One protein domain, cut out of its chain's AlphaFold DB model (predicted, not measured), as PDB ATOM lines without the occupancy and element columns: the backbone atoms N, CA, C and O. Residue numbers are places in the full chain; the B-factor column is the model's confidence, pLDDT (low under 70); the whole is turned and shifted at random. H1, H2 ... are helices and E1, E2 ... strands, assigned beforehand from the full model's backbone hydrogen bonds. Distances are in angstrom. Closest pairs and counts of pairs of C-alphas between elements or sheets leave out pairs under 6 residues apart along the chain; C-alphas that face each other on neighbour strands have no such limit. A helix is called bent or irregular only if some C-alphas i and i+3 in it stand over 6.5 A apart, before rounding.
ATOM      1  N   ASP A   9      27.490  18.467  64.118       90.69
ATOM      2  CA  ASP A   9      28.240  19.409  64.947       90.69
ATOM      3  C   ASP A   9      28.575  20.647  64.098       90.69
ATOM      4  O   ASP A   9      29.687  20.837  63.620       90.69
ATOM      5  N   ALA A  10      27.589  21.509  63.859       93.31
ATOM      6  CA  ALA A  10      27.690  22.543  62.835       93.31
ATOM      7  C   ALA A  10      28.387  23.833  63.304       93.31
ATOM      8  O   ALA A  10      28.070  24.404  64.356       93.31
ATOM      9  N   TYR A  11      29.248  24.387  62.453       95.00
ATOM     10  CA  TYR A  11      29.700  25.776  62.538       95.00
ATOM     11  C   TYR A  11      29.734  26.439  61.159       95.00
ATOM     12  O   TYR A  11      29.729  25.786  60.119       95.00
ATOM     13  N   VAL A  12      29.766  27.765  61.163       95.31
ATOM     14  CA  VAL A  12      29.833  28.608  59.964       95.31
ATOM     15  C   VAL A  12      31.132  29.401  59.946       95.31
ATOM     16  O   VAL A  12      31.494  30.036  60.947       95.31
ATOM     17  N   ILE A  13      31.804  29.388  58.796       95.00
ATOM     18  CA  ILE A  13      32.865  30.331  58.442       95.00
ATOM     19  C   ILE A  13      32.251  31.422  57.568       95.00
ATOM     20  O   ILE A  13      31.732  31.135  56.492       95.00
ATOM     21  N   VAL A  14      32.338  32.666  58.022       94.81
ATOM     22  CA  VAL A  14      31.943  33.851  57.260       94.81
ATOM     23  C   VAL A  14      33.198  34.469  56.656       94.81
ATOM     24  O   VAL A  14      34.184  34.660  57.367       94.81
ATOM     25  N   LYS A  15      33.177  34.777  55.361       93.81
ATOM     26  CA  LYS A  15      34.252  35.489  54.664       93.81
ATOM     27  C   LYS A  15      33.695  36.668  53.885       93.81
ATOM     28  O   LYS A  15      32.592  36.591  53.350       93.81
ATOM     29  N   PHE A  16      34.478  37.731  53.794       92.06
ATOM     30  CA  PHE A  16      34.224  38.848  52.899       92.06
ATOM     31  C   PHE A  16      35.543  39.256  52.245       92.06
ATOM     32  O   PHE A  16      36.445  39.769  52.908       92.06
ATOM     33  N   GLY A  17      35.674  38.961  50.953       87.88
ATOM     34  CA  GLY A  17      36.953  39.072  50.255       87.88
ATOM     35  C   GLY A  17      38.071  38.223  50.894       87.88
ATOM     36  O   GLY A  17      37.801  37.313  51.686       87.88
ATOM     37  N   PRO A  18      39.341  38.495  50.552       85.19
ATOM     38  CA  PRO A  18      40.491  37.760  51.085       85.19
ATOM     39  C   PRO A  18      40.891  38.168  52.514       85.19
ATOM     40  O   PRO A  18      41.609  37.424  53.177       85.19
ATOM     41  N   GLU A  19      40.471  39.345  52.982       89.31
ATOM     42  CA  GLU A  19      40.985  39.946  54.223       89.31
ATOM     43  C   GLU A  19      40.134  39.632  55.455       89.31
ATOM     44  O   GLU A  19      40.665  39.500  56.559       89.31
ATOM     45  N   TYR A  20      38.816  39.507  55.286       94.44
ATOM     46  CA  TYR A  20      37.893  39.430  56.412       94.44
ATOM     47  C   TYR A  20      37.342  38.016  56.552       94.44
ATOM     48  O   TYR A  20      36.623  37.522  55.685       94.44
ATOM     49  N   GLN A  21      37.643  37.374  57.681       95.31
ATOM     50  CA  GLN A  21      37.132  36.050  58.020       95.31
ATOM     51  C   GLN A  21      36.707  35.987  59.487       95.31
ATOM     52  O   GLN A  21      37.401  36.470  60.380       95.31
ATOM     53  N   PHE A  22      35.588  35.315  59.737       95.38
ATOM     54  CA  PHE A  22      35.083  35.012  61.066       95.38
ATOM     55  C   PHE A  22      34.603  33.566  61.144       95.38
ATOM     56  O   PHE A  22      34.081  33.011  60.179       95.38
ATOM     57  N   ARG A  23      34.773  32.939  62.307       95.12
ATOM     58  CA  ARG A  23      34.308  31.578  62.579       95.12
ATOM     59  C   ARG A  23      33.404  31.593  63.803       95.12
ATOM     60  O   ARG A  23      33.806  32.057  64.866       95.12
ATOM     61  N   THR A  24      32.206  31.045  63.649       96.00
ATOM     62  CA  THR A  24      31.253  30.862  64.753       96.00
ATOM     63  C   THR A  24      31.679  29.729  65.701       96.00
ATOM     64  O   THR A  24      32.468  28.857  65.319       96.00
ATOM     65  N   PRO A  25      31.163  29.699  66.943       94.69
ATOM     66  CA  PRO A  25      31.282  28.527  67.810       94.69
ATOM     67  C   PRO A  25      30.636  27.282  67.185       94.69
ATOM     68  O   PRO A  25      29.710  27.388  66.390       94.69
ATOM     69  N   VAL A  26      31.082  26.089  67.582       94.06
ATOM     70  CA  VAL A  26      30.465  24.830  67.131       94.06
ATOM     71  C   VAL A  26      29.176  24.575  67.910       94.06
ATOM     72  O   VAL A  26      29.191  24.523  69.142       94.06
ATOM     73  N   CYS A  27      28.068  24.384  67.197       93.69
ATOM     74  CA  CYS A  27      26.795  23.958  67.761       93.69
ATOM     75  C   CYS A  27      26.684  22.438  67.634       93.69
ATOM     76  O   CYS A  27      26.619  21.913  66.529       93.69
ATOM     77  N   ARG A  28      26.708  21.726  68.761       91.94
ATOM     78  CA  ARG A  28      26.822  20.264  68.758       91.94
ATOM     79  C   ARG A  28      25.474  19.557  68.716       91.94
ATOM     80  O   ARG A  28      24.520  20.003  69.354       91.94
ATOM     81  N   LYS A  29      25.452  18.391  68.073       88.88
ATOM     82  CA  LYS A  29      24.374  17.397  68.096       88.88
ATOM     83  C   LYS A  29      23.002  17.966  67.736       88.88
ATOM     84  O   LYS A  29      22.004  17.657  68.387       88.88
ATOM     85  N   THR A  30      22.932  18.781  66.686       89.62
ATOM     86  CA  THR A  30      21.665  19.349  66.210       89.62
ATOM     87  C   THR A  30      21.661  19.545  64.697       89.62
ATOM     88  O   THR A  30      22.683  19.859  64.101       89.62
ATOM     89  N   LEU A  31      20.494  19.374  64.072       88.56
ATOM     90  CA  LEU A  31      20.255  19.761  62.674       88.56
ATOM     91  C   LEU A  31      19.705  21.192  62.549       88.56
ATOM     92  O   LEU A  31      19.603  21.713  61.446       88.56
ATOM     93  N   ASN A  32      19.365  21.830  63.673       91.38
ATOM     94  CA  ASN A  32      18.853  23.200  63.737       91.38
ATOM     95  C   ASN A  32      19.779  24.045  64.627       91.38
ATOM     96  O   ASN A  32      19.403  24.411  65.747       91.38
ATOM     97  N   PRO A  33      21.033  24.273  64.204       93.62
ATOM     98  CA  PRO A  33      21.991  25.025  64.996       93.62
ATOM     99  C   PRO A  33      21.543  26.479  65.171       93.62
ATOM    100  O   PRO A  33      21.030  27.115  64.255       93.62
ATOM    101  N   THR A  34      21.755  27.021  66.368       94.06
ATOM    102  CA  THR A  34      21.580  28.450  66.653       94.06
ATOM    103  C   THR A  34      22.857  28.959  67.303       94.06
ATOM    104  O   THR A  34      23.179  28.583  68.429       94.06
ATOM    105  N   TRP A  35      23.605  29.796  66.584       92.88
ATOM    106  CA  TRP A  35      24.935  30.227  67.023       92.88
ATOM    107  C   TRP A  35      24.926  31.415  67.990       92.88
ATOM    108  O   TRP A  35      25.945  31.639  68.635       92.88
ATOM    109  N   ASN A  36      23.802  32.141  68.114       85.75
ATOM    110  CA  ASN A  36      23.599  33.263  69.052       85.75
ATOM    111  C   ASN A  36      24.818  34.194  69.173       85.75
ATOM    112  O   ASN A  36      25.248  34.535  70.273       85.75
ATOM    113  N   ILE A  37      25.409  34.557  68.036       86.94
ATOM    114  CA  ILE A  37      26.572  35.440  68.005       86.94
ATOM    115  C   ILE A  37      26.135  36.898  68.124       86.94
ATOM    116  O   ILE A  37      25.125  37.306  67.545       86.94
ATOM    117  N   ASP A  38      26.948  37.699  68.806       83.75
ATOM    118  CA  ASP A  38      26.904  39.144  68.620       83.75
ATOM    119  C   ASP A  38      27.328  39.479  67.184       83.75
ATOM    120  O   ASP A  38      28.153  38.786  66.583       83.75
ATOM    121  N   ALA A  39      26.755  40.542  66.614       85.88
ATOM    122  CA  ALA A  39      27.036  40.923  65.234       85.88
ATOM    123  C   ALA A  39      28.549  41.111  65.005       85.88
ATOM    124  O   ALA A  39      29.182  41.959  65.644       85.88
ATOM    125  N   TRP A  40      29.103  40.343  64.062       92.81
ATOM    126  CA  TRP A  40      30.471  40.516  63.583       92.81
ATOM    127  C   TRP A  40      30.542  41.772  62.713       92.81
ATOM    128  O   TRP A  40      29.810  41.899  61.733       92.81
ATOM    129  N   ARG A  41      31.390  42.724  63.109       92.75
ATOM    130  CA  ARG A  41      31.531  44.031  62.459       92.75
ATOM    131  C   ARG A  41      32.962  44.212  61.985       92.75
ATOM    132  O   ARG A  41      33.897  43.909  62.722       92.75
ATOM    133  N   PHE A  42      33.111  44.743  60.783       92.75
ATOM    134  CA  PHE A  42      34.388  45.119  60.197       92.75
ATOM    135  C   PHE A  42      34.189  46.344  59.300       92.75
ATOM    136  O   PHE A  42      33.085  46.599  58.819       92.75
ATOM    137  N   GLU A  43      35.252  47.118  59.107       90.31
ATOM    138  CA  GLU A  43      35.235  48.299  58.245       90.31
ATOM    139  C   GLU A  43      35.702  47.926  56.842       90.31
ATOM    140  O   GLU A  43      36.729  47.269  56.689       90.31
ATOM    141  N   VAL A  44      34.957  48.363  55.827       87.94
ATOM    142  CA  VAL A  44      35.302  48.173  54.414       87.94
ATOM    143  C   VAL A  44      36.028  49.426  53.913       87.94
ATOM    144  O   VAL A  44      35.517  50.529  54.115       87.94
ATOM    145  N   PRO A  45      37.190  49.302  53.241       86.06
ATOM    146  CA  PRO A  45      38.052  50.448  52.941       86.06
ATOM    147  C   PRO A  45      37.425  51.463  51.979       86.06
ATOM    148  O   PRO A  45      37.707  52.657  52.069       86.06
ATOM    149  N   ASN A  46      36.614  51.007  51.022       82.88
ATOM    150  CA  ASN A  46      35.904  51.861  50.073       82.88
ATOM    151  C   ASN A  46      34.758  51.098  49.388       82.88
ATOM    152  O   ASN A  46      34.660  49.873  49.469       82.88
ATOM    153  N   ASN A  47      33.903  51.833  48.674       78.06
ATOM    154  CA  ASN A  47      32.765  51.245  47.975       78.06
ATOM    155  C   ASN A  47      33.176  50.346  46.792       78.06
ATOM    156  O   ASN A  47      32.481  49.381  46.498       78.06
ATOM    157  N   ASP A  48      34.317  50.603  46.147       80.62
ATOM    158  CA  ASP A  48      34.828  49.729  45.082       80.62
ATOM    159  C   ASP A  48      35.106  48.313  45.630       80.62
ATOM    160  O   ASP A  48      34.707  47.327  45.017       80.62
ATOM    161  N   TYR A  49      35.711  48.207  46.817       85.31
ATOM    162  CA  TYR A  49      35.937  46.932  47.500       85.31
ATOM    163  C   TYR A  49      34.619  46.261  47.885       85.31
ATOM    164  O   TYR A  49      34.503  45.045  47.772       85.31
ATOM    165  N   LEU A  50      33.618  47.047  48.301       83.06
ATOM    166  CA  LEU A  50      32.284  46.525  48.574       83.06
ATOM    167  C   LEU A  50      31.685  45.856  47.333       83.06
ATOM    168  O   LEU A  50      31.205  44.740  47.448       83.06
ATOM    169  N   GLN A  51      31.756  46.502  46.167       79.38
ATOM    170  CA  GLN A  51      31.141  46.027  44.917       79.38
ATOM    171  C   GLN A  51      31.866  44.857  44.246       79.38
ATOM    172  O   GLN A  51      31.269  44.133  43.448       79.38
ATOM    173  N   GLU A  52      33.159  44.691  44.516       83.69
ATOM    174  CA  GLU A  52      33.977  43.623  43.927       83.69
ATOM    175  C   GLU A  52      34.007  42.343  44.764       83.69
ATOM    176  O   GLU A  52      34.488  41.326  44.277       83.69
ATOM    177  N   ASN A  53      33.503  42.372  45.998       86.94
ATOM    178  CA  ASN A  53      33.560  41.233  46.907       86.94
ATOM    179  C   ASN A  53      32.167  40.796  47.347       86.94
ATOM    180  O   ASN A  53      31.268  41.609  47.543       86.94
ATOM    181  N   VAL A  54      32.022  39.497  47.579       87.44
ATOM    182  CA  VAL A  54      30.795  38.878  48.085       87.44
ATOM    183  C   VAL A  54      30.983  38.411  49.521       87.44
ATOM    184  O   VAL A  54      32.108  38.163  49.968       87.44
ATOM    185  N   ILE A  55      29.877  38.274  50.249       89.94
ATOM    186  CA  ILE A  55      29.887  37.634  51.565       89.94
ATOM    187  C   ILE A  55      29.635  36.141  51.358       89.94
ATOM    188  O   ILE A  55      28.623  35.753  50.779       89.94
ATOM    189  N   GLN A  56      30.545  35.308  51.850       91.44
ATOM    190  CA  GLN A  56      30.438  33.854  51.802       91.44
ATOM    191  C   GLN A  56      30.179  33.306  53.207       91.44
ATOM    192  O   GLN A  56      30.932  33.594  54.135       91.44
ATOM    193  N   PHE A  57      29.160  32.466  53.352       92.94
ATOM    194  CA  PHE A  57      28.903  31.668  54.547       92.94
ATOM    195  C   PHE A  57      29.111  30.198  54.201       92.94
ATOM    196  O   PHE A  57      28.307  29.608  53.486       92.94
ATOM    197  N   LYS A  58      30.181  29.596  54.710       92.25
ATOM    198  CA  LYS A  58      30.476  28.174  54.527       92.25
ATOM    199  C   LYS A  58      30.045  27.408  55.770       92.25
ATOM    200  O   LYS A  58      30.585  27.649  56.851       92.25
ATOM    201  N   VAL A  59      29.064  26.525  55.619       92.94
ATOM    202  CA  VAL A  59      28.506  25.705  56.702       92.94
ATOM    203  C   VAL A  59      29.234  24.365  56.726       92.94
ATOM    204  O   VAL A  59      29.373  23.706  55.694       92.94
ATOM    205  N   ILE A  60      29.735  23.984  57.896       91.81
ATOM    206  CA  ILE A  60      30.665  22.868  58.074       91.81
ATOM    207  C   ILE A  60      30.191  21.991  59.237       91.81
ATOM    208  O   ILE A  60      29.804  22.514  60.283       91.81
ATOM    209  N   ASP A  61      30.225  20.675  59.036       89.56
ATOM    210  CA  ASP A  61      30.084  19.639  60.061       89.56
ATOM    211  C   ASP A  61      31.471  19.402  60.672       89.56
ATOM    212  O   ASP A  61      32.420  19.044  59.972       89.56
ATOM    213  N   TYR A  62      31.618  19.721  61.954       87.06
ATOM    214  CA  TYR A  62      32.871  19.581  62.681       87.06
ATOM    215  C   TYR A  62      33.081  18.133  63.097       87.06
ATOM    216  O   TYR A  62      32.290  17.590  63.868       87.06
ATOM    217  N   ASP A  63      34.217  17.569  62.700       79.50
ATOM    218  CA  ASP A  63      34.590  16.213  63.065       79.50
ATOM    219  C   ASP A  63      35.771  16.209  64.038       79.50
ATOM    220  O   ASP A  63      36.791  16.871  63.857       79.50
ATOM    221  N   VAL A  64      35.656  15.422  65.111       70.25
ATOM    222  CA  VAL A  64      36.715  15.331  66.135       70.25
ATOM    223  C   VAL A  64      37.898  14.477  65.661       70.25
ATOM    224  O   VAL A  64      39.027  14.680  66.106       70.25
ATOM    225  N   VAL A  65      37.629  13.482  64.811       63.78
ATOM    226  CA  VAL A  65      38.592  12.437  64.415       63.78
ATOM    227  C   VAL A  65      38.940  12.520  62.929       63.78
ATOM    228  O   VAL A  65      40.078  12.241  62.552       63.78
ATOM    229  N   THR A  66      37.968  12.882  62.094       71.25
ATOM    230  CA  THR A  66      38.104  13.040  60.643       71.25
ATOM    231  C   THR A  66      38.298  14.505  60.256       71.25
ATOM    232  O   THR A  66      38.359  15.389  61.107       71.25
ATOM    233  N   GLN A  67      38.502  14.753  58.962       75.81
ATOM    234  CA  GLN A  67      38.530  16.107  58.427       75.81
ATOM    235  C   GLN A  67      37.109  16.673  58.408       75.81
ATOM    236  O   GLN A  67      36.202  15.984  57.966       75.81
ATOM    237  N   ASP A  68      36.961  17.929  58.828       82.88
ATOM    238  CA  ASP A  68      35.701  18.669  58.765       82.88
ATOM    239  C   ASP A  68      35.026  18.583  57.381       82.88
ATOM    240  O   ASP A  68      35.636  18.892  56.348       82.88
ATOM    241  N   ASP A  69      33.735  18.248  57.386       82.00
ATOM    242  CA  ASP A  69      32.917  18.040  56.195       82.00
ATOM    243  C   ASP A  69      32.147  19.316  55.831       82.00
ATOM    244  O   ASP A  69      31.355  19.854  56.606       82.00
ATOM    245  N   VAL A  70      32.313  19.802  54.601       85.69
ATOM    246  CA  VAL A  70      31.532  20.948  54.113       85.69
ATOM    247  C   VAL A  70      30.099  20.502  53.820       85.69
ATOM    248  O   VAL A  70      29.873  19.630  52.980       85.69
ATOM    249  N   ILE A  71      29.126  21.133  54.477       87.69
ATOM    250  CA  ILE A  71      27.695  20.904  54.229       87.69
ATOM    251  C   ILE A  71      27.243  21.668  52.984       87.69
ATOM    252  O   ILE A  71      26.472  21.142  52.185       87.69
ATOM    253  N   GLY A  72      27.725  22.902  52.835       87.50
ATOM    254  CA  GLY A  72      27.488  23.749  51.673       87.50
ATOM    255  C   GLY A  72      27.777  25.220  51.966       87.50
ATOM    256  O   GLY A  72      28.253  25.581  53.049       87.50
ATOM    257  N   THR A  73      27.471  26.070  50.995       88.25
ATOM    258  CA  THR A  73      27.817  27.489  50.997       88.25
ATOM    259  C   THR A  73      26.598  28.346  50.665       88.25
ATOM    260  O   THR A  73      25.770  27.990  49.830       88.25
ATOM    261  N   VAL A  74      26.501  29.504  51.313       87.62
ATOM    262  CA  VAL A  74      25.610  30.607  50.936       87.62
ATOM    263  C   VAL A  74      26.478  31.773  50.487       87.62
ATOM    264  O   VAL A  74      27.420  32.143  51.189       87.62
ATOM    265  N   ILE A  75      26.167  32.361  49.337       86.50
ATOM    266  CA  ILE A  75      26.862  33.539  48.811       86.50
ATOM    267  C   ILE A  75      25.856  34.682  48.722       86.50
ATOM    268  O   ILE A  75      24.737  34.495  48.253       86.50
ATOM    269  N   VAL A  76      26.249  35.861  49.198       83.88
ATOM    270  CA  VAL A  76      25.444  37.082  49.128       83.88
ATOM    271  C   VAL A  76      26.224  38.142  48.361       83.88
ATOM    272  O   VAL A  76      27.282  38.587  48.815       83.88
ATOM    273  N   ASP A  77      25.684  38.558  47.212       78.94
ATOM    274  CA  ASP A  77      26.202  39.696  46.450       78.94
ATOM    275  C   ASP A  77      25.855  41.006  47.176       78.94
ATOM    276  O   ASP A  77      24.692  41.376  47.355       78.94
ATOM    277  N   THR A  78      26.887  41.723  47.604       77.56
ATOM    278  CA  THR A  78      26.779  43.023  48.278       77.56
ATOM    279  C   THR A  78      26.269  44.124  47.350       77.56
ATOM    280  O   THR A  78      25.709  45.112  47.835       77.56
ATOM    281  N   ASN A  79      26.385  43.961  46.026       72.06
ATOM    282  CA  ASN A  79      25.835  44.913  45.062       72.06
ATOM    283  C   ASN A  79      24.315  45.024  45.195       72.06
ATOM    284  O   ASN A  79      23.783  46.124  45.063       72.06
ATOM    285  N   LEU A  80      23.621  43.930  45.531       64.19
ATOM    286  CA  LEU A  80      22.171  43.931  45.765       64.19
ATOM    287  C   LEU A  80      21.775  44.796  46.972       64.19
ATOM    288  O   LEU A  80      20.702  45.403  46.980       64.19
ATOM    289  N   LEU A  81      22.651  44.884  47.975       65.12
ATOM    290  CA  LEU A  81      22.450  45.720  49.161       65.12
ATOM    291  C   LEU A  81      22.711  47.196  48.846       65.12
ATOM    292  O   LEU A  81      21.952  48.068  49.267       65.12
ATOM    293  N   ALA A  82      23.732  47.475  48.031       61.69
ATOM    294  CA  ALA A  82      24.019  48.820  47.539       61.69
ATOM    295  C   ALA A  82      22.908  49.360  46.611       61.69
ATOM    296  O   ALA A  82      22.578  50.540  46.650       61.69
ATOM    297  N   LEU A  83      22.304  48.495  45.798       57.47
ATOM    298  CA  LEU A  83      21.281  48.823  44.803       57.47
ATOM    299  C   LEU A  83      19.996  49.413  45.365       57.47
ATOM    300  O   LEU A  83      19.495  50.416  44.866       57.47
ATOM    301  N   ASN A  84      19.456  48.791  46.406       53.09
ATOM    302  CA  ASN A  84      18.118  49.131  46.872       53.09
ATOM    303  C   ASN A  84      18.115  50.252  47.923       53.09
ATOM    304  O   ASN A  84      17.076  50.506  48.525       53.09
ATOM    305  N   GLN A  85      19.271  50.876  48.210       55.66
ATOM    306  CA  GLN A  85      19.483  51.682  49.429       55.66
ATOM    307  C   GLN A  85      19.107  50.911  50.708       55.66
ATOM    308  O   GLN A  85      18.867  51.486  51.771       55.66
ATOM    309  N   VAL A  86      19.052  49.583  50.598       59.38
ATOM    310  CA  VAL A  86      18.695  48.675  51.670       59.38
ATOM    311  C   VAL A  86      19.988  48.387  52.406       59.38
ATOM    312  O   VAL A  86      20.752  47.486  52.076       59.38
ATOM    313  N   THR A  87      20.232  49.187  53.436       71.69
ATOM    314  CA  THR A  87      21.366  49.028  54.351       71.69
ATOM    315  C   THR A  87      21.262  47.767  55.205       71.69
ATOM    316  O   THR A  87      22.155  47.508  56.004       71.69
ATOM    317  N   GLN A  88      20.197  46.968  55.070       77.06
ATOM    318  CA  GLN A  88      20.009  45.746  55.839       77.06
ATOM    319  C   GLN A  88      19.206  44.688  55.079       77.06
ATOM    320  O   GLN A  88      18.079  44.947  54.670       77.06
ATOM    321  N   CYS A  89      19.721  43.465  54.986       78.12
ATOM    322  CA  CYS A  89      18.943  42.308  54.547       78.12
ATOM    323  C   CYS A  89      18.895  41.234  55.635       78.12
ATOM    324  O   CYS A  89      19.838  41.048  56.408       78.12
ATOM    325  N   SER A  90      17.775  40.518  55.700       84.69
ATOM    326  CA  SER A  90      17.638  39.360  56.573       84.69
ATOM    327  C   SER A  90      16.692  38.333  55.982       84.69
ATOM    328  O   SER A  90      15.667  38.711  55.412       84.69
ATOM    329  N   GLY A  91      16.989  37.054  56.169       84.56
ATOM    330  CA  GLY A  91      16.116  35.981  55.711       84.56
ATOM    331  C   GLY A  91      16.796  34.623  55.697       84.56
ATOM    332  O   GLY A  91      18.002  34.506  55.920       84.56
ATOM    333  N   TRP A  92      15.989  33.600  55.427       85.75
ATOM    334  CA  TRP A  92      16.460  32.249  55.160       85.75
ATOM    335  C   TRP A  92      16.995  32.170  53.735       85.75
ATOM    336  O   TRP A  92      16.281  32.474  52.778       85.75
ATOM    337  N   LEU A  93      18.264  31.795  53.609       86.00
ATOM    338  CA  LEU A  93      18.937  31.592  52.337       86.00
ATOM    339  C   LEU A  93      19.288  30.110  52.168       86.00
ATOM    340  O   LEU A  93      19.762  29.490  53.122       86.00
ATOM    341  N   PRO A  94      19.083  29.530  50.977       86.69
ATOM    342  CA  PRO A  94      19.412  28.133  50.718       86.69
ATOM    343  C   PRO A  94      20.923  27.892  50.797       86.69
ATOM    344  O   PRO A  94      21.715  28.641  50.230       86.69
ATOM    345  N   ILE A  95      21.308  26.815  51.478       86.81
ATOM    346  CA  ILE A  95      22.682  26.310  51.541       86.81
ATOM    347  C   ILE A  95      22.894  25.408  50.326       86.81
ATOM    348  O   ILE A  95      22.232  24.373  50.216       86.81
ATOM    349  N   PHE A  96      23.814  25.780  49.440       82.88
ATOM    350  CA  PHE A  96      24.102  25.028  48.220       82.88
ATOM    351  C   PHE A  96      25.381  24.200  48.339       82.88
ATOM    352  O   PHE A  96      26.407  24.673  48.825       82.88
ATOM    353  N   ASP A  97      25.320  22.967  47.856       80.94
ATOM    354  CA  ASP A  97      26.455  22.086  47.605       80.94
ATOM    355  C   ASP A  97      26.468  21.746  46.111       80.94
ATOM    356  O   ASP A  97      25.425  21.422  45.542       80.94
ATOM    357  N   SER A  98      27.636  21.815  45.472       71.94
ATOM    358  CA  SER A  98      27.774  21.634  44.019       71.94
ATOM    359  C   SER A  98      27.437  20.226  43.524       71.94
ATOM    360  O   SER A  98      27.317  20.026  42.325       71.94
ATOM    361  N   ILE A  99      27.308  19.245  44.423       72.25
ATOM    362  CA  ILE A  99      27.009  17.849  44.073       72.25
ATOM    363  C   ILE A  99      25.592  17.485  44.521       72.25
ATOM    364  O   ILE A  99      24.866  16.760  43.846       72.25
ATOM    365  N   ARG A 100      25.198  17.939  45.713       73.81
ATOM    366  CA  ARG A 100      23.925  17.571  46.347       73.81
ATOM    367  C   ARG A 100      22.808  18.582  46.098       73.81
ATOM    368  O   ARG A 100      21.660  18.285  46.429       73.81
ATOM    369  N   GLY A 101      23.120  19.754  45.552       75.94
ATOM    370  CA  GLY A 101      22.182  20.858  45.400       75.94
ATOM    371  C   GLY A 101      21.856  21.519  46.742       75.94
ATOM    372  O   GLY A 101      22.743  21.798  47.547       75.94
ATOM    373  N   VAL A 102      20.576  21.804  46.992       83.00
ATOM    374  CA  VAL A 102      20.143  22.463  48.236       83.00
ATOM    375  C   VAL A 102      20.200  21.482  49.412       83.00
ATOM    376  O   VAL A 102      19.465  20.496  49.450       83.00
ATOM    377  N   CYS A 103      21.038  21.788  50.403       84.50
ATOM    378  CA  CYS A 103      21.292  20.946  51.579       84.50
ATOM    379  C   CYS A 103      20.588  21.424  52.861       84.50
ATOM    380  O   CYS A 103      20.658  20.747  53.886       84.50
ATOM    381  N   GLY A 104      19.937  22.585  52.826       88.12
ATOM    382  CA  GLY A 104      19.270  23.205  53.970       88.12
ATOM    383  C   GLY A 104      19.112  24.709  53.774       88.12
ATOM    384  O   GLY A 104      19.303  25.215  52.669       88.12
ATOM    385  N   GLU A 105      18.803  25.426  54.850       89.25
ATOM    386  CA  GLU A 105      18.669  26.884  54.840       89.25
ATOM    387  C   GLU A 105      19.437  27.508  56.011       89.25
ATOM    388  O   GLU A 105      19.513  26.944  57.103       89.25
ATOM    389  N   LEU A 106      19.999  28.694  55.784       92.25
ATOM    390  CA  LEU A 106      20.710  29.495  56.770       92.25
ATOM    391  C   LEU A 106      20.002  30.838  56.929       92.25
ATOM    392  O   LEU A 106      19.859  31.588  55.966       92.25
ATOM    393  N   ASN A 107      19.586  31.166  58.151       92.25
ATOM    394  CA  ASN A 107      19.073  32.495  58.456       92.25
ATOM    395  C   ASN A 107      20.239  33.464  58.660       92.25
ATOM    396  O   ASN A 107      21.069  33.257  59.550       92.25
ATOM    397  N   VAL A 108      20.297  34.519  57.851       89.88
ATOM    398  CA  VAL A 108      21.333  35.553  57.939       89.88
ATOM    399  C   VAL A 108      20.718  36.921  58.204       89.88
ATOM    400  O   VAL A 108      19.600  37.209  57.782       89.88
ATOM    401  N   ASN A 109      21.471  37.785  58.885       89.81
ATOM    402  CA  ASN A 109      21.174  39.208  59.031       89.81
ATOM    403  C   ASN A 109      22.445  39.991  58.703       89.81
ATOM    404  O   ASN A 109      23.462  39.836  59.380       89.81
ATOM    405  N   ILE A 110      22.399  40.791  57.642       87.94
ATOM    406  CA  ILE A 110      23.535  41.554  57.129       87.94
ATOM    407  C   ILE A 110      23.133  43.020  57.137       87.94
ATOM    408  O   ILE A 110      22.065  43.374  56.639       87.94
ATOM    409  N   LYS A 111      23.997  43.872  57.686       86.06
ATOM    410  CA  LYS A 111      23.792  45.317  57.755       86.06
ATOM    411  C   LYS A 111      25.043  46.047  57.271       86.06
ATOM    412  O   LYS A 111      26.147  45.693  57.673       86.06
ATOM    413  N   ILE A 112      24.856  47.066  56.439       83.81
ATOM    414  CA  ILE A 112      25.898  47.944  55.905       83.81
ATOM    415  C   ILE A 112      25.606  49.364  56.386       83.81
ATOM    416  O   ILE A 112      24.592  49.953  56.021       83.81
ATOM    417  N   ASP A 113      26.508  49.921  57.188       81.44
ATOM    418  CA  ASP A 113      26.429  51.304  57.656       81.44
ATOM    419  C   ASP A 113      27.446  52.166  56.888       81.44
ATOM    420  O   ASP A 113      28.653  51.939  56.960       81.44
ATOM    421  N   PHE A 114      26.966  53.163  56.138       75.88
ATOM    422  CA  PHE A 114      27.828  54.085  55.394       75.88
ATOM    423  C   PHE A 114      28.289  55.236  56.294       75.88
ATOM    424  O   PHE A 114      27.485  56.034  56.778       75.88
ATOM    425  N   ILE A 115      29.601  55.350  56.496       67.50
ATOM    426  CA  ILE A 115      30.214  56.403  57.312       67.50
ATOM    427  C   ILE A 115      30.566  57.586  56.395       67.50
ATOM    428  O   ILE A 115      31.728  57.729  56.035       67.50
ATOM    429  N   GLN A 116      29.566  58.376  55.957       57.97
ATOM    430  CA  GLN A 116      29.639  59.789  55.489       57.97
ATOM    431  C   GLN A 116      28.429  60.189  54.608       57.97
ATOM    432  O   GLN A 116      27.887  59.380  53.866       57.97
ATOM    433  N   ASN A 117      28.060  61.481  54.638       45.28
ATOM    434  CA  ASN A 117      26.980  62.119  53.850       45.28
ATOM    435  C   ASN A 117      27.339  62.409  52.370       45.28
ATOM    436  O   ASN A 117      26.698  63.232  51.716       45.28
ATOM    437  N   ILE A 118      28.387  61.791  51.830       51.75
ATOM    438  CA  ILE A 118      28.734  61.911  50.408       51.75
ATOM    439  C   ILE A 118      27.988  60.792  49.699       51.75
ATOM    440  O   ILE A 118      28.125  59.655  50.130       51.75
ATOM    441  N   ASN A 119      27.211  61.108  48.654       50.44
ATOM    442  CA  ASN A 119      26.457  60.122  47.875       50.44
ATOM    443  C   ASN A 119      27.348  58.889  47.593       50.44
ATOM    444  O   ASN A 119      28.234  58.982  46.734       50.44
ATOM    445  N   PRO A 120      27.136  57.758  48.299       54.28
ATOM    446  CA  PRO A 120      28.025  56.603  48.234       54.28
ATOM    447  C   PRO A 120      27.900  55.873  46.894       54.28
ATOM    448  O   PRO A 120      28.594  54.887  46.669       54.28
ATOM    449  N   TYR A 121      27.045  56.378  46.000       53.19
ATOM    450  CA  TYR A 121      26.775  55.856  44.673       53.19
ATOM    451  C   TYR A 121      27.379  56.698  43.539       53.19
ATOM    452  O   TYR A 121      27.237  56.335  42.381       53.19
ATOM    453  N   ARG A 122      28.078  57.809  43.834       53.16
ATOM    454  CA  ARG A 122      28.569  58.748  42.800       53.16
ATOM    455  C   ARG A 122      29.567  58.129  41.811       53.16
ATOM    456  O   ARG A 122      29.567  58.510  40.647       53.16
ATOM    457  N   ASP A 123      30.392  57.190  42.273       53.34
ATOM    458  CA  ASP A 123      31.356  56.436  41.447       53.34
ATOM    459  C   ASP A 123      31.005  54.946  41.333       53.34
ATOM    460  O   ASP A 123      31.731  54.147  40.731       53.34
ATOM    461  N   SER A 124      29.892  54.574  41.944       54.66
ATOM    462  CA  SER A 124      29.461  53.209  42.175       54.66
ATOM    463  C   SER A 124      28.435  52.887  41.110       54.66
ATOM    464  O   SER A 124      27.631  53.737  40.753       54.66
ATOM    465  N   SER A 125      28.434  51.667  40.583       60.28
ATOM    466  CA  SER A 125      27.512  51.295  39.499       60.28
ATOM    467  C   SER A 125      26.434  50.314  39.950       60.28
ATOM    468  O   SER A 125      26.284  49.280  39.302       60.28
ATOM    469  N   PRO A 126      25.712  50.578  41.061       58.91
ATOM    470  CA  PRO A 126      24.708  49.640  41.535       58.91
ATOM    471  C   PRO A 126      23.663  49.380  40.445       58.91
ATOM    472  O   PRO A 126      23.330  48.233  40.194       58.91
ATOM    473  N   GLU A 127      23.238  50.417  39.722       60.06
ATOM    474  CA  GLU A 127      22.185  50.389  38.693       60.06
ATOM    475  C   GLU A 127      22.473  49.465  37.494       60.06
ATOM    476  O   GLU A 127      21.555  49.113  36.753       60.06
ATOM    477  N   VAL A 128      23.727  49.042  37.295       63.97
ATOM    478  CA  VAL A 128      24.091  48.118  36.215       63.97
ATOM    479  C   VAL A 128      23.957  46.683  36.711       63.97
ATOM    480  O   VAL A 128      24.852  46.143  37.362       63.97
ATOM    481  N   GLN A 129      22.841  46.050  36.357       62.12
ATOM    482  CA  GLN A 129      22.584  44.639  36.630       62.12
ATOM    483  C   GLN A 129      22.780  43.792  35.373       62.12
ATOM    484  O   GLN A 129      22.337  44.158  34.281       62.12
ATOM    485  N   PHE A 130      23.424  42.639  35.543       61.31
ATOM    486  CA  PHE A 130      23.405  41.573  34.554       61.31
ATOM    487  C   PHE A 130      22.346  40.562  34.965       61.31
ATOM    488  O   PHE A 130      22.231  40.218  36.136       61.31
ATOM    489  N   PHE A 131      21.578  40.110  33.986       60.44
ATOM    490  CA  PHE A 131      20.563  39.087  34.161       60.44
ATOM    491  C   PHE A 131      20.958  37.919  33.268       60.44
ATOM    492  O   PHE A 131      21.177  38.127  32.070       60.44
ATOM    493  N   SER A 132      21.041  36.716  33.830       51.66
ATOM    494  CA  SER A 132      21.153  35.484  33.048       51.66
ATOM    495  C   SER A 132      19.951  34.591  33.326       51.66
ATOM    496  O   SER A 132      19.482  34.491  34.459       51.66
ATOM    497  N   CYS A 133      19.390  34.002  32.274       50.34
ATOM    498  CA  CYS A 133      18.235  33.124  32.380       50.34
ATOM    499  C   CYS A 133      18.301  32.071  31.263       50.34
ATOM    500  O   CYS A 133      18.086  32.424  30.100       50.34
ATOM    501  N   PRO A 134      18.578  30.791  31.577       43.34
ATOM    502  CA  PRO A 134      18.716  29.747  30.558       43.34
ATOM    503  C   PRO A 134      17.380  29.387  29.896       43.34
ATOM    504  O   PRO A 134      17.351  28.870  28.780       43.34
ATOM    505  N   SER A 135      16.254  29.662  30.564       48.78
ATOM    506  CA  SER A 135      14.910  29.489  30.010       48.78
ATOM    507  C   SER A 135      13.898  30.397  30.710       48.78
ATOM    508  O   SER A 135      13.949  30.574  31.924       48.78
ATOM    509  N   ILE A 136      12.963  30.976  29.949       47.66
ATOM    510  CA  ILE A 136      11.856  31.774  30.493       47.66
ATOM    511  C   ILE A 136      10.928  30.819  31.258       47.66
ATOM    512  O   ILE A 136      10.030  30.216  30.671       47.66
ATOM    513  N   TYR A 137      11.151  30.644  32.559       42.12
ATOM    514  CA  TYR A 137      10.203  29.935  33.414       42.12
ATOM    515  C   TYR A 137       8.884  30.725  33.467       42.12
ATOM    516  O   TYR A 137       8.919  31.959  33.539       42.12
ATOM    517  N   PRO A 138       7.707  30.069  33.438       40.41
ATOM    518  CA  PRO A 138       6.445  30.765  33.629       40.41
ATOM    519  C   PRO A 138       6.473  31.459  34.993       40.41
ATOM    520  O   PRO A 138       6.614  30.813  36.025       40.41
ATOM    521  N   LEU A 139       6.330  32.784  34.981       40.91
ATOM    522  CA  LEU A 139       6.302  33.707  36.126       40.91
ATOM    523  C   LEU A 139       5.146  33.466  37.127       40.91
ATOM    524  O   LEU A 139       4.782  34.358  37.888       40.91
ATOM    525  N   MET A 140       4.539  32.283  37.135       37.94
ATOM    526  CA  MET A 140       3.346  31.965  37.907       37.94
ATOM    527  C   MET A 140       3.649  30.794  38.840       37.94
ATOM    528  O   MET A 140       3.529  29.655  38.422       37.94
ATOM    529  N   GLU A 141       4.111  31.102  40.060       35.06
ATOM    530  CA  GLU A 141       3.722  30.440  41.334       35.06
ATOM    531  C   GLU A 141       4.667  30.720  42.521       35.06
ATOM    532  O   GLU A 141       4.344  30.358  43.647       35.06
ATOM    533  N   TYR A 142       5.759  31.472  42.348       36.12
ATOM    534  CA  TYR A 142       6.641  31.854  43.467       36.12
ATOM    535  C   TYR A 142       6.783  33.375  43.632       36.12
ATOM    536  O   TYR A 142       7.878  33.934  43.687       36.12
ATOM    537  N   THR A 143       5.656  34.077  43.765       34.19
ATOM    538  CA  THR A 143       5.574  35.530  44.031       34.19
ATOM    539  C   THR A 143       5.925  35.930  45.475       34.19
ATOM    540  O   THR A 143       5.298  36.817  46.047       34.19
ATOM    541  N   GLN A 144       6.950  35.315  46.074       35.12
ATOM    542  CA  GLN A 144       7.524  35.778  47.350       35.12
ATOM    543  C   GLN A 144       9.064  35.856  47.354       35.12
ATOM    544  O   GLN A 144       9.654  36.303  48.332       35.12
ATOM    545  N   TYR A 145       9.719  35.516  46.237       40.88
ATOM    546  CA  TYR A 145      11.181  35.524  46.090       40.88
ATOM    547  C   TYR A 145      11.658  36.528  45.031       40.88
ATOM    548  O   TYR A 145      12.598  36.258  44.292       40.88
ATOM    549  N   SER A 146      11.039  37.712  44.951       35.88
ATOM    550  CA  SER A 146      11.392  38.770  43.980       35.88
ATOM    551  C   SER A 146      12.818  39.334  44.130       35.88
ATOM    552  O   SER A 146      13.197  40.237  43.395       35.88
ATOM    553  N   LEU A 147      13.615  38.792  45.055       41.97
ATOM    554  CA  LEU A 147      15.055  39.008  45.187       41.97
ATOM    555  C   LEU A 147      15.877  37.944  44.428       41.97
ATOM    556  O   LEU A 147      16.999  37.640  44.807       41.97
ATOM    557  N   ARG A 148      15.298  37.310  43.403       46.91
ATOM    558  CA  ARG A 148      15.963  36.340  42.517       46.91
ATOM    559  C   ARG A 148      16.007  36.890  41.099       46.91
ATOM    560  O   ARG A 148      15.511  36.293  40.151       46.91
ATOM    561  N   ILE A 149      16.569  38.083  40.972       42.72
ATOM    562  CA  ILE A 149      17.196  38.484  39.721       42.72
ATOM    563  C   ILE A 149      18.553  37.782  39.737       42.72
ATOM    564  O   ILE A 149      19.463  38.223  40.431       42.72
ATOM    565  N   GLY A 150      18.625  36.626  39.075       51.84
ATOM    566  CA  GLY A 150      19.848  35.839  39.010       51.84
ATOM    567  C   GLY A 150      20.927  36.618  38.271       51.84
ATOM    568  O   GLY A 150      20.783  36.908  37.079       51.84
ATOM    569  N   ASP A 151      21.991  36.980  38.984       57.78
ATOM    570  CA  ASP A 151      23.211  37.471  38.351       57.78
ATOM    571  C   ASP A 151      23.850  36.341  37.526       57.78
ATOM    572  O   ASP A 151      23.628  35.159  37.793       57.78
ATOM    573  N   LEU A 152      24.691  36.694  36.550       62.44
ATOM    574  CA  LEU A 152      25.374  35.759  35.641       62.44
ATOM    575  C   LEU A 152      26.060  34.587  36.368       62.44
ATOM    576  O   LEU A 152      26.181  33.493  35.827       62.44
ATOM    577  N   VAL A 153      26.533  34.827  37.589       66.81
ATOM    578  CA  VAL A 153      27.300  33.852  38.368       66.81
ATOM    579  C   VAL A 153      26.405  32.913  39.180       66.81
ATOM    580  O   VAL A 153      26.814  31.785  39.427       66.81
ATOM    581  N   GLU A 154      25.181  33.317  39.547       64.94
ATOM    582  CA  GLU A 154      24.263  32.441  40.298       64.94
ATOM    583  C   GLU A 154      23.868  31.199  39.495       64.94
ATOM    584  O   GLU A 154      23.687  30.131  40.069       64.94
ATOM    585  N   GLU A 155      23.790  31.310  38.169       64.12
ATOM    586  CA  GLU A 155      23.561  30.167  37.281       64.12
ATOM    587  C   GLU A 155      24.721  29.162  37.345       64.12
ATOM    588  O   GLU A 155      24.504  27.963  37.499       64.12
ATOM    589  N   LEU A 156      25.960  29.659  37.345       63.41
ATOM    590  CA  LEU A 156      27.177  28.841  37.425       63.41
ATOM    591  C   LEU A 156      27.385  28.181  38.799       63.41
ATOM    592  O   LEU A 156      28.307  27.373  38.952       63.41
ATOM    593  N   LEU A 157      26.576  28.537  39.804       62.28
ATOM    594  CA  LEU A 157      26.527  27.826  41.082       62.28
ATOM    595  C   LEU A 157      25.726  26.522  41.009       62.28
ATOM    596  O   LEU A 157      25.919  25.663  41.867       62.28
ATOM    597  N   ILE A 158      24.811  26.406  40.042       60.34
ATOM    598  CA  ILE A 158      23.879  25.277  39.907       60.34
ATOM    599  C   ILE A 158      24.472  24.181  39.013       60.34
ATOM    600  O   ILE A 158      24.072  23.025  39.127       60.34
ATOM    601  N   ASP A 159      25.424  24.534  38.151       66.19
ATOM    602  CA  ASP A 159      26.136  23.564  37.327       66.19
ATOM    603  C   ASP A 159      27.013  22.639  38.180       66.19
ATOM    604  O   ASP A 159      27.723  23.086  39.090       66.19
ATOM    605  N   ASP A 160      26.988  21.350  37.831       66.81
ATOM    606  CA  ASP A 160      27.878  20.345  38.405       66.81
ATOM    607  C   ASP A 160      29.339  20.795  38.257       66.81
ATOM    608  O   ASP A 160      29.750  21.323  37.218       66.81
ATOM    609  N   ASP A 161      30.138  20.564  39.299       70.50
ATOM    610  CA  ASP A 161      31.556  20.910  39.283       70.50
ATOM    611  C   ASP A 161      32.274  20.159  38.139       70.50
ATOM    612  O   ASP A 161      32.362  18.927  38.173       70.50
ATOM    613  N   PRO A 162      32.811  20.865  37.121       69.69
ATOM    614  CA  PRO A 162      33.445  20.228  35.970       69.69
ATOM    615  C   PRO A 162      34.752  19.512  36.333       69.69
ATOM    616  O   PRO A 162      35.240  18.696  35.549       69.69
ATOM    617  N   GLU A 163      35.338  19.824  37.493       67.88
ATOM    618  CA  GLU A 163      36.544  19.176  38.013       67.88
ATOM    619  C   GLU A 163      36.227  17.972  38.913       67.88
ATOM    620  O   GLU A 163      37.157  17.284  39.345       67.88
ATOM    621  N   TYR A 164      34.941  17.679  39.160       64.88
ATOM    622  CA  TYR A 164      34.518  16.569  40.008       64.88
ATOM    623  C   TYR A 164      34.927  15.214  39.417       64.88
ATOM    624  O   TYR A 164      34.504  14.814  38.329       64.88
ATOM    625  N   ASP A 165      35.721  14.460  40.175       68.12
ATOM    626  CA  ASP A 165      36.108  13.089  39.859       68.12
ATOM    627  C   ASP A 165      35.958  12.232  41.119       68.12
ATOM    628  O   ASP A 165      36.786  12.258  42.035       68.12
ATOM    629  N   SER A 166      34.885  11.433  41.134       63.03
ATOM    630  CA  SER A 166      34.428  10.628  42.277       63.03
ATOM    631  C   SER A 166      35.513   9.813  42.998       63.03
ATOM    632  O   SER A 166      35.372   9.562  44.192       63.03
ATOM    633  N   TRP A 167      36.603   9.420  42.325       57.38
ATOM    634  CA  TRP A 167      37.711   8.676  42.942       57.38
ATOM    635  C   TRP A 167      38.844   9.578  43.453       57.38
ATOM    636  O   TRP A 167      39.502   9.227  44.434       57.38
ATOM    637  N   LYS A 168      39.088  10.733  42.822       57.38
ATOM    638  CA  LYS A 168      40.122  11.694  43.253       57.38
ATOM    639  C   LYS A 168      39.656  12.536  44.441       57.38
ATOM    640  O   LYS A 168      40.475  12.900  45.287       57.38
ATOM    641  N   ASP A 169      38.350  12.752  44.545       57.66
ATOM    642  CA  ASP A 169      37.725  13.614  45.554       57.66
ATOM    643  C   ASP A 169      37.496  12.919  46.899       57.66
ATOM    644  O   ASP A 169      37.395  13.574  47.930       57.66
ATOM    645  N   LEU A 170      37.538  11.581  46.925       56.25
ATOM    646  CA  LEU A 170      37.639  10.788  48.160       56.25
ATOM    647  C   LEU A 170      38.978  10.996  48.896       56.25
ATOM    648  O   LEU A 170      39.107  10.597  50.051       56.25
ATOM    649  N   ILE A 171      39.986  11.570  48.224       52.38
ATOM    650  CA  ILE A 171      41.365  11.689  48.724       52.38
ATOM    651  C   ILE A 171      41.837  13.166  48.753       52.38
ATOM    652  O   ILE A 171      42.896  13.456  49.315       52.38
ATOM    653  N   ARG A 172      41.084  14.137  48.194       50.59
ATOM    654  CA  ARG A 172      41.501  15.555  48.083       50.59
ATOM    655  C   ARG A 172      40.376  16.593  48.206       50.59
ATOM    656  O   ARG A 172      39.217  16.346  47.920       50.59
ATOM    657  N   SER A 173      40.807  17.810  48.547       52.22
ATOM    658  CA  SER A 173      40.074  19.073  48.708       52.22
ATOM    659  C   SER A 173      39.571  19.724  47.401       52.22
ATOM    660  O   SER A 173      39.685  20.942  47.256       52.22
ATOM    661  N   SER A 174      39.080  18.960  46.424       48.75
ATOM    662  CA  SER A 174      38.639  19.490  45.111       48.75
ATOM    663  C   SER A 174      37.577  20.579  45.209       48.75
ATOM    664  O   SER A 174      37.638  21.561  44.474       48.75
ATOM    665  N   ARG A 175      36.709  20.489  46.222       61.12
ATOM    666  CA  ARG A 175      35.726  21.530  46.560       61.12
ATOM    667  C   ARG A 175      36.346  22.923  46.698       61.12
ATOM    668  O   ARG A 175      35.698  23.906  46.373       61.12
ATOM    669  N   THR A 176      37.603  23.027  47.135       66.38
ATOM    670  CA  THR A 176      38.296  24.316  47.263       66.38
ATOM    671  C   THR A 176      38.573  24.966  45.901       66.38
ATOM    672  O   THR A 176      38.436  26.177  45.795       66.38
ATOM    673  N   SER A 177      38.903  24.186  44.862       72.81
ATOM    674  CA  SER A 177      39.172  24.702  43.506       72.81
ATOM    675  C   SER A 177      37.909  25.297  42.883       72.81
ATOM    676  O   SER A 177      37.906  26.435  42.412       72.81
ATOM    677  N   ASN A 178      36.793  24.566  42.957       76.88
ATOM    678  CA  ASN A 178      35.518  25.057  42.448       76.88
ATOM    679  C   ASN A 178      34.977  26.241  43.263       76.88
ATOM    680  O   ASN A 178      34.500  27.207  42.670       76.88
ATOM    681  N   ASP A 179      35.119  26.220  44.594       77.12
ATOM    682  CA  ASP A 179      34.796  27.375  45.443       77.12
ATOM    683  C   ASP A 179      35.604  28.617  45.015       77.12
ATOM    684  O   ASP A 179      35.048  29.708  44.875       77.12
ATOM    685  N   GLU A 180      36.912  28.470  44.773       80.50
ATOM    686  CA  GLU A 180      37.785  29.550  44.289       80.50
ATOM    687  C   GLU A 180      37.364  30.045  42.899       80.50
ATOM    688  O   GLU A 180      37.298  31.255  42.667       80.50
ATOM    689  N   ARG A 181      37.013  29.132  41.986       81.44
ATOM    690  CA  ARG A 181      36.504  29.457  40.645       81.44
ATOM    691  C   ARG A 181      35.215  30.274  40.722       81.44
ATOM    692  O   ARG A 181      35.091  31.283  40.028       81.44
ATOM    693  N   GLN A 182      34.264  29.856  41.553       80.06
ATOM    694  CA  GLN A 182      32.990  30.552  41.745       80.06
ATOM    695  C   GLN A 182      33.202  31.944  42.356       80.06
ATOM    696  O   GLN A 182      32.650  32.924  41.856       80.06
ATOM    697  N   LEU A 183      34.058  32.064  43.377       81.56
ATOM    698  CA  LEU A 183      34.416  33.356  43.973       81.56
ATOM    699  C   LEU A 183      35.075  34.298  42.960       81.56
ATOM    700  O   LEU A 183      34.697  35.467  42.877       81.56
ATOM    701  N   LEU A 184      36.005  33.791  42.145       85.81
ATOM    702  CA  LEU A 184      36.647  34.572  41.088       85.81
ATOM    703  C   LEU A 184      35.623  35.082  40.067       85.81
ATOM    704  O   LEU A 184      35.714  36.223  39.619       85.81
ATOM    705  N   LEU A 185      34.635  34.267  39.695       84.94
ATOM    706  CA  LEU A 185      33.573  34.687  38.780       84.94
ATOM    707  C   LEU A 185      32.722  35.817  39.371       84.94
ATOM    708  O   LEU A 185      32.436  36.782  38.659       84.94
ATOM    709  N   TYR A 186      32.381  35.750  40.662       82.94
ATOM    710  CA  TYR A 186      31.704  36.847  41.361       82.94
ATOM    711  C   TYR A 186      32.544  38.130  41.368       82.94
ATOM    712  O   TYR A 186      32.031  39.199  41.032       82.94
ATOM    713  N   GLU A 187      33.841  38.031  41.664       84.75
ATOM    714  CA  GLU A 187      34.764  39.173  41.653       84.75
ATOM    715  C   GLU A 187      34.872  39.804  40.254       84.75
ATOM    716  O   GLU A 187      34.810  41.027  40.086       84.75
ATOM    717  N   LEU A 188      34.996  38.971  39.216       86.38
ATOM    718  CA  LEU A 188      35.038  39.417  37.825       86.38
ATOM    719  C   LEU A 188      33.713  40.060  37.392       86.38
ATOM    720  O   LEU A 188      33.750  41.091  36.712       86.38
ATOM    721  N   SER A 189      32.569  39.504  37.808       82.62
ATOM    722  CA  SER A 189      31.239  40.083  37.578       82.62
ATOM    723  C   SER A 189      31.127  41.469  38.219       82.62
ATOM    724  O   SER A 189      30.834  42.448  37.526       82.62
ATOM    725  N   GLY A 190      31.479  41.603  39.504       80.00
ATOM    726  CA  GLY A 190      31.479  42.885  40.220       80.00
ATOM    727  C   GLY A 190      32.385  43.932  39.559       80.00
ATOM    728  O   GLY A 190      31.966  45.063  39.288       80.00
ATOM    729  N   ARG A 191      33.608  43.539  39.174       84.19
ATOM    730  CA  ARG A 191      34.540  44.396  38.415       84.19
ATOM    731  C   ARG A 191      33.968  44.853  37.081       84.19
ATOM    732  O   ARG A 191      34.171  46.008  36.691       84.19
ATOM    733  N   LEU A 192      33.301  43.957  36.359       83.38
ATOM    734  CA  LEU A 192      32.694  44.256  35.068       83.38
ATOM    735  C   LEU A 192      31.533  45.248  35.222       83.38
ATOM    736  O   LEU A 192      31.541  46.269  34.526       83.38
ATOM    737  N   LYS A 193      30.608  45.006  36.166       78.38
ATOM    738  CA  LYS A 193      29.487  45.912  36.497       78.38
ATOM    739  C   LYS A 193      29.998  47.321  36.786       78.38
ATOM    740  O   LYS A 193      29.593  48.283  36.131       78.38
ATOM    741  N   ARG A 194      30.990  47.433  37.676       78.50
ATOM    742  CA  ARG A 194      31.623  48.709  38.044       78.50
ATOM    743  C   ARG A 194      32.273  49.411  36.852       78.50
ATOM    744  O   ARG A 194      32.106  50.615  36.667       78.50
ATOM    745  N   ARG A 195      33.030  48.688  36.019       82.69
ATOM    746  CA  ARG A 195      33.669  49.277  34.824       82.69
ATOM    747  C   ARG A 195      32.644  49.798  33.824       82.69
ATOM    748  O   ARG A 195      32.887  50.842  33.218       82.69
ATOM    749  N   ILE A 196      31.538  49.080  33.636       80.81
ATOM    750  CA  ILE A 196      30.478  49.474  32.705       80.81
ATOM    751  C   ILE A 196      29.719  50.688  33.230       80.81
ATOM    752  O   ILE A 196      29.620  51.671  32.496       80.81
ATOM    753  N   GLY A 197      29.279  50.706  34.489       75.81
ATOM    754  CA  GLY A 197      28.563  51.884  34.983       75.81
ATOM    755  C   GLY A 197      29.453  53.121  35.115       75.81
ATOM    756  O   GLY A 197      29.011  54.212  34.770       75.81
ATOM    757  N   LYS A 198      30.757  52.981  35.412       76.12
ATOM    758  CA  LYS A 198      31.711  54.108  35.296       76.12
ATOM    759  C   LYS A 198      31.810  54.668  33.872       76.12
ATOM    760  O   LYS A 198      32.102  55.851  33.708       76.12
ATOM    761  N   ARG A 199      31.624  53.848  32.830       78.38
ATOM    762  CA  ARG A 199      31.561  54.337  31.439       78.38
ATOM    763  C   ARG A 199      30.235  55.029  31.142       78.38
ATOM    764  O   ARG A 199      30.259  56.054  30.471       78.38
ATOM    765  N   PHE A 200      29.131  54.497  31.659       71.81
ATOM    766  CA  PHE A 200      27.798  55.070  31.488       71.81
ATOM    767  C   PHE A 200      27.700  56.477  32.104       71.81
ATOM    768  O   PHE A 200      27.406  57.436  31.396       71.81
ATOM    769  N   LEU A 201      28.111  56.638  33.367       68.56
ATOM    770  CA  LEU A 201      28.099  57.933  34.070       68.56
ATOM    771  C   LEU A 201      28.951  59.009  33.368       68.56
ATOM    772  O   LEU A 201      28.605  60.191  33.347       68.56
ATOM    773  N   LYS A 202      30.065  58.607  32.741       66.69
ATOM    774  CA  LYS A 202      30.912  59.524  31.958       66.69
ATOM    775  C   LYS A 202      30.230  60.030  30.688       66.69
ATOM    776  O   LYS A 202      30.545  61.135  30.264       66.69
ATOM    777  N   GLN A 203      29.353  59.236  30.072       59.97
ATOM    778  CA  GLN A 203      28.614  59.642  28.874       59.97
ATOM    779  C   GLN A 203      27.473  60.607  29.208       59.97
ATOM    780  O   GLN A 203      27.285  61.570  28.472       59.97
ATOM    781  N   GLU A 204      26.780  60.418  30.335       57.88
ATOM    782  CA  GLU A 204      25.731  61.351  30.780       57.88
ATOM    783  C   GLU A 204      26.273  62.740  31.135       57.88
ATOM    784  O   GLU A 204      25.585  63.731  30.942       57.88
ATOM    785  N   THR A 205      27.528  62.845  31.581       55.44
ATOM    786  CA  THR A 205      28.145  64.145  31.918       55.44
ATOM    787  C   THR A 205      28.467  65.003  30.673       55.44
ATOM    788  O   THR A 205      28.889  66.150  30.806       55.44
ATOM    789  N   ILE A 206      28.326  64.453  29.460       52.44
ATOM    790  CA  ILE A 206      28.673  65.118  28.188       52.44
ATOM    791  C   ILE A 206      27.421  65.668  27.462       52.44
ATOM    792  O   ILE A 206      27.559  66.345  26.443       52.44
TER     793      ILE A 206
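What this domain is: This is residues 9 to 206 of the 207 residues of the protein "C2 domain-containing protein" of Naegleria fowleri (UniProt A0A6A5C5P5). A long helix, H4, lies along one face of a twisted four-stranded sheet, E2, E1, E3 and E4 in that order, and reaches beyond its end; the bent hairpin of E5 and E6 packs on E4 on the side away from H4. The short helices H1 and H3 pack on H4, and residues 135 to 146 and 166 to 173 stick out. The 198 printed residues run E1 E2 H1 E3 E4 H2 E5 E6 H3 H4, and both sheets are antiparallel. The class is mixed, though named elements hold 95 residues, under half. The whole is compact, with a radius of gyration of the C-alphas of 18.3 A, but elongated, spanning 64 by 40 by 35 A.

How they stand to each other: Start with the inner strands E1, residues 10 to 16, and E3, residues 54 to 61, where N 13 and O 58 are 2.9 A apart, within hydrogen-bond range. Edge strand E2, residues 20 to 23, forms a hairpin with E1, with N 14 to O 22 at 2.8 A. The other edge strand, E4, residues 69 to 77, forms a hairpin with E3, with N 57 to O 74 at 2.8 A. H4, residues 174 to 204, makes two layers with this sheet, a helix on one face: its height is 10.7 A, over E3 and E4, along the strands at 1 degree to E4 on the local plane. Look next at the hairpin of E5, residues 88 to 97, and E6, residues 101 to 111, with N 93 to O 106 at 2.9 A; E5 bends by 66 degrees at residue 91 and E6 by 74 degrees at residue 104. The closest C-alphas of E4 and E5, Gly 72 and Asp 97, are 4.5 A apart. H1, residues 47 to 52, touches residues 186 to 194 of H4 alone, closest at the C-alphas of Glu 52 and Gly 190, 4.5 A, at a steep tilt of 49 degrees, opposite ways. H3, residues 152 to 155, touches residues 182 to 189 of H4 alone, closest at the C-alphas of Val 153 and Tyr 186, 6.1 A. H2, residues 79 to 83, is close to but not clearly touching H1; the C-alphas of Gln 51 and Asn 79 are 5.4 A apart. Every O i to N i+4 pair is within hydrogen-bond range in H1 and H2, and 26 of 27 in H4; H3 is too short for one.

Where its parts are: Find C-alpha 10 at (27.690, 22.543, 62.835), where E1 begins its 20.2 A. E3 covers 22.7 A, E4 24.7 A, E5 25.9 A and E6 27.4 A. H4 runs 46.1 A from C-alpha 174 at (38.639, 19.490, 45.111) to C-alpha 204 at (25.731, 61.351, 30.780).

The domain as a whole: The C-alphas farthest apart, of Val 65 and Ile 206, are 64.7 A apart. The printed part has no cut; the links E2 to H1, E6 to H3 and H3 to H4 are long. Mean pLDDT of the printed part is 73.9; look for values under 70 at residues 115 to 160, among others.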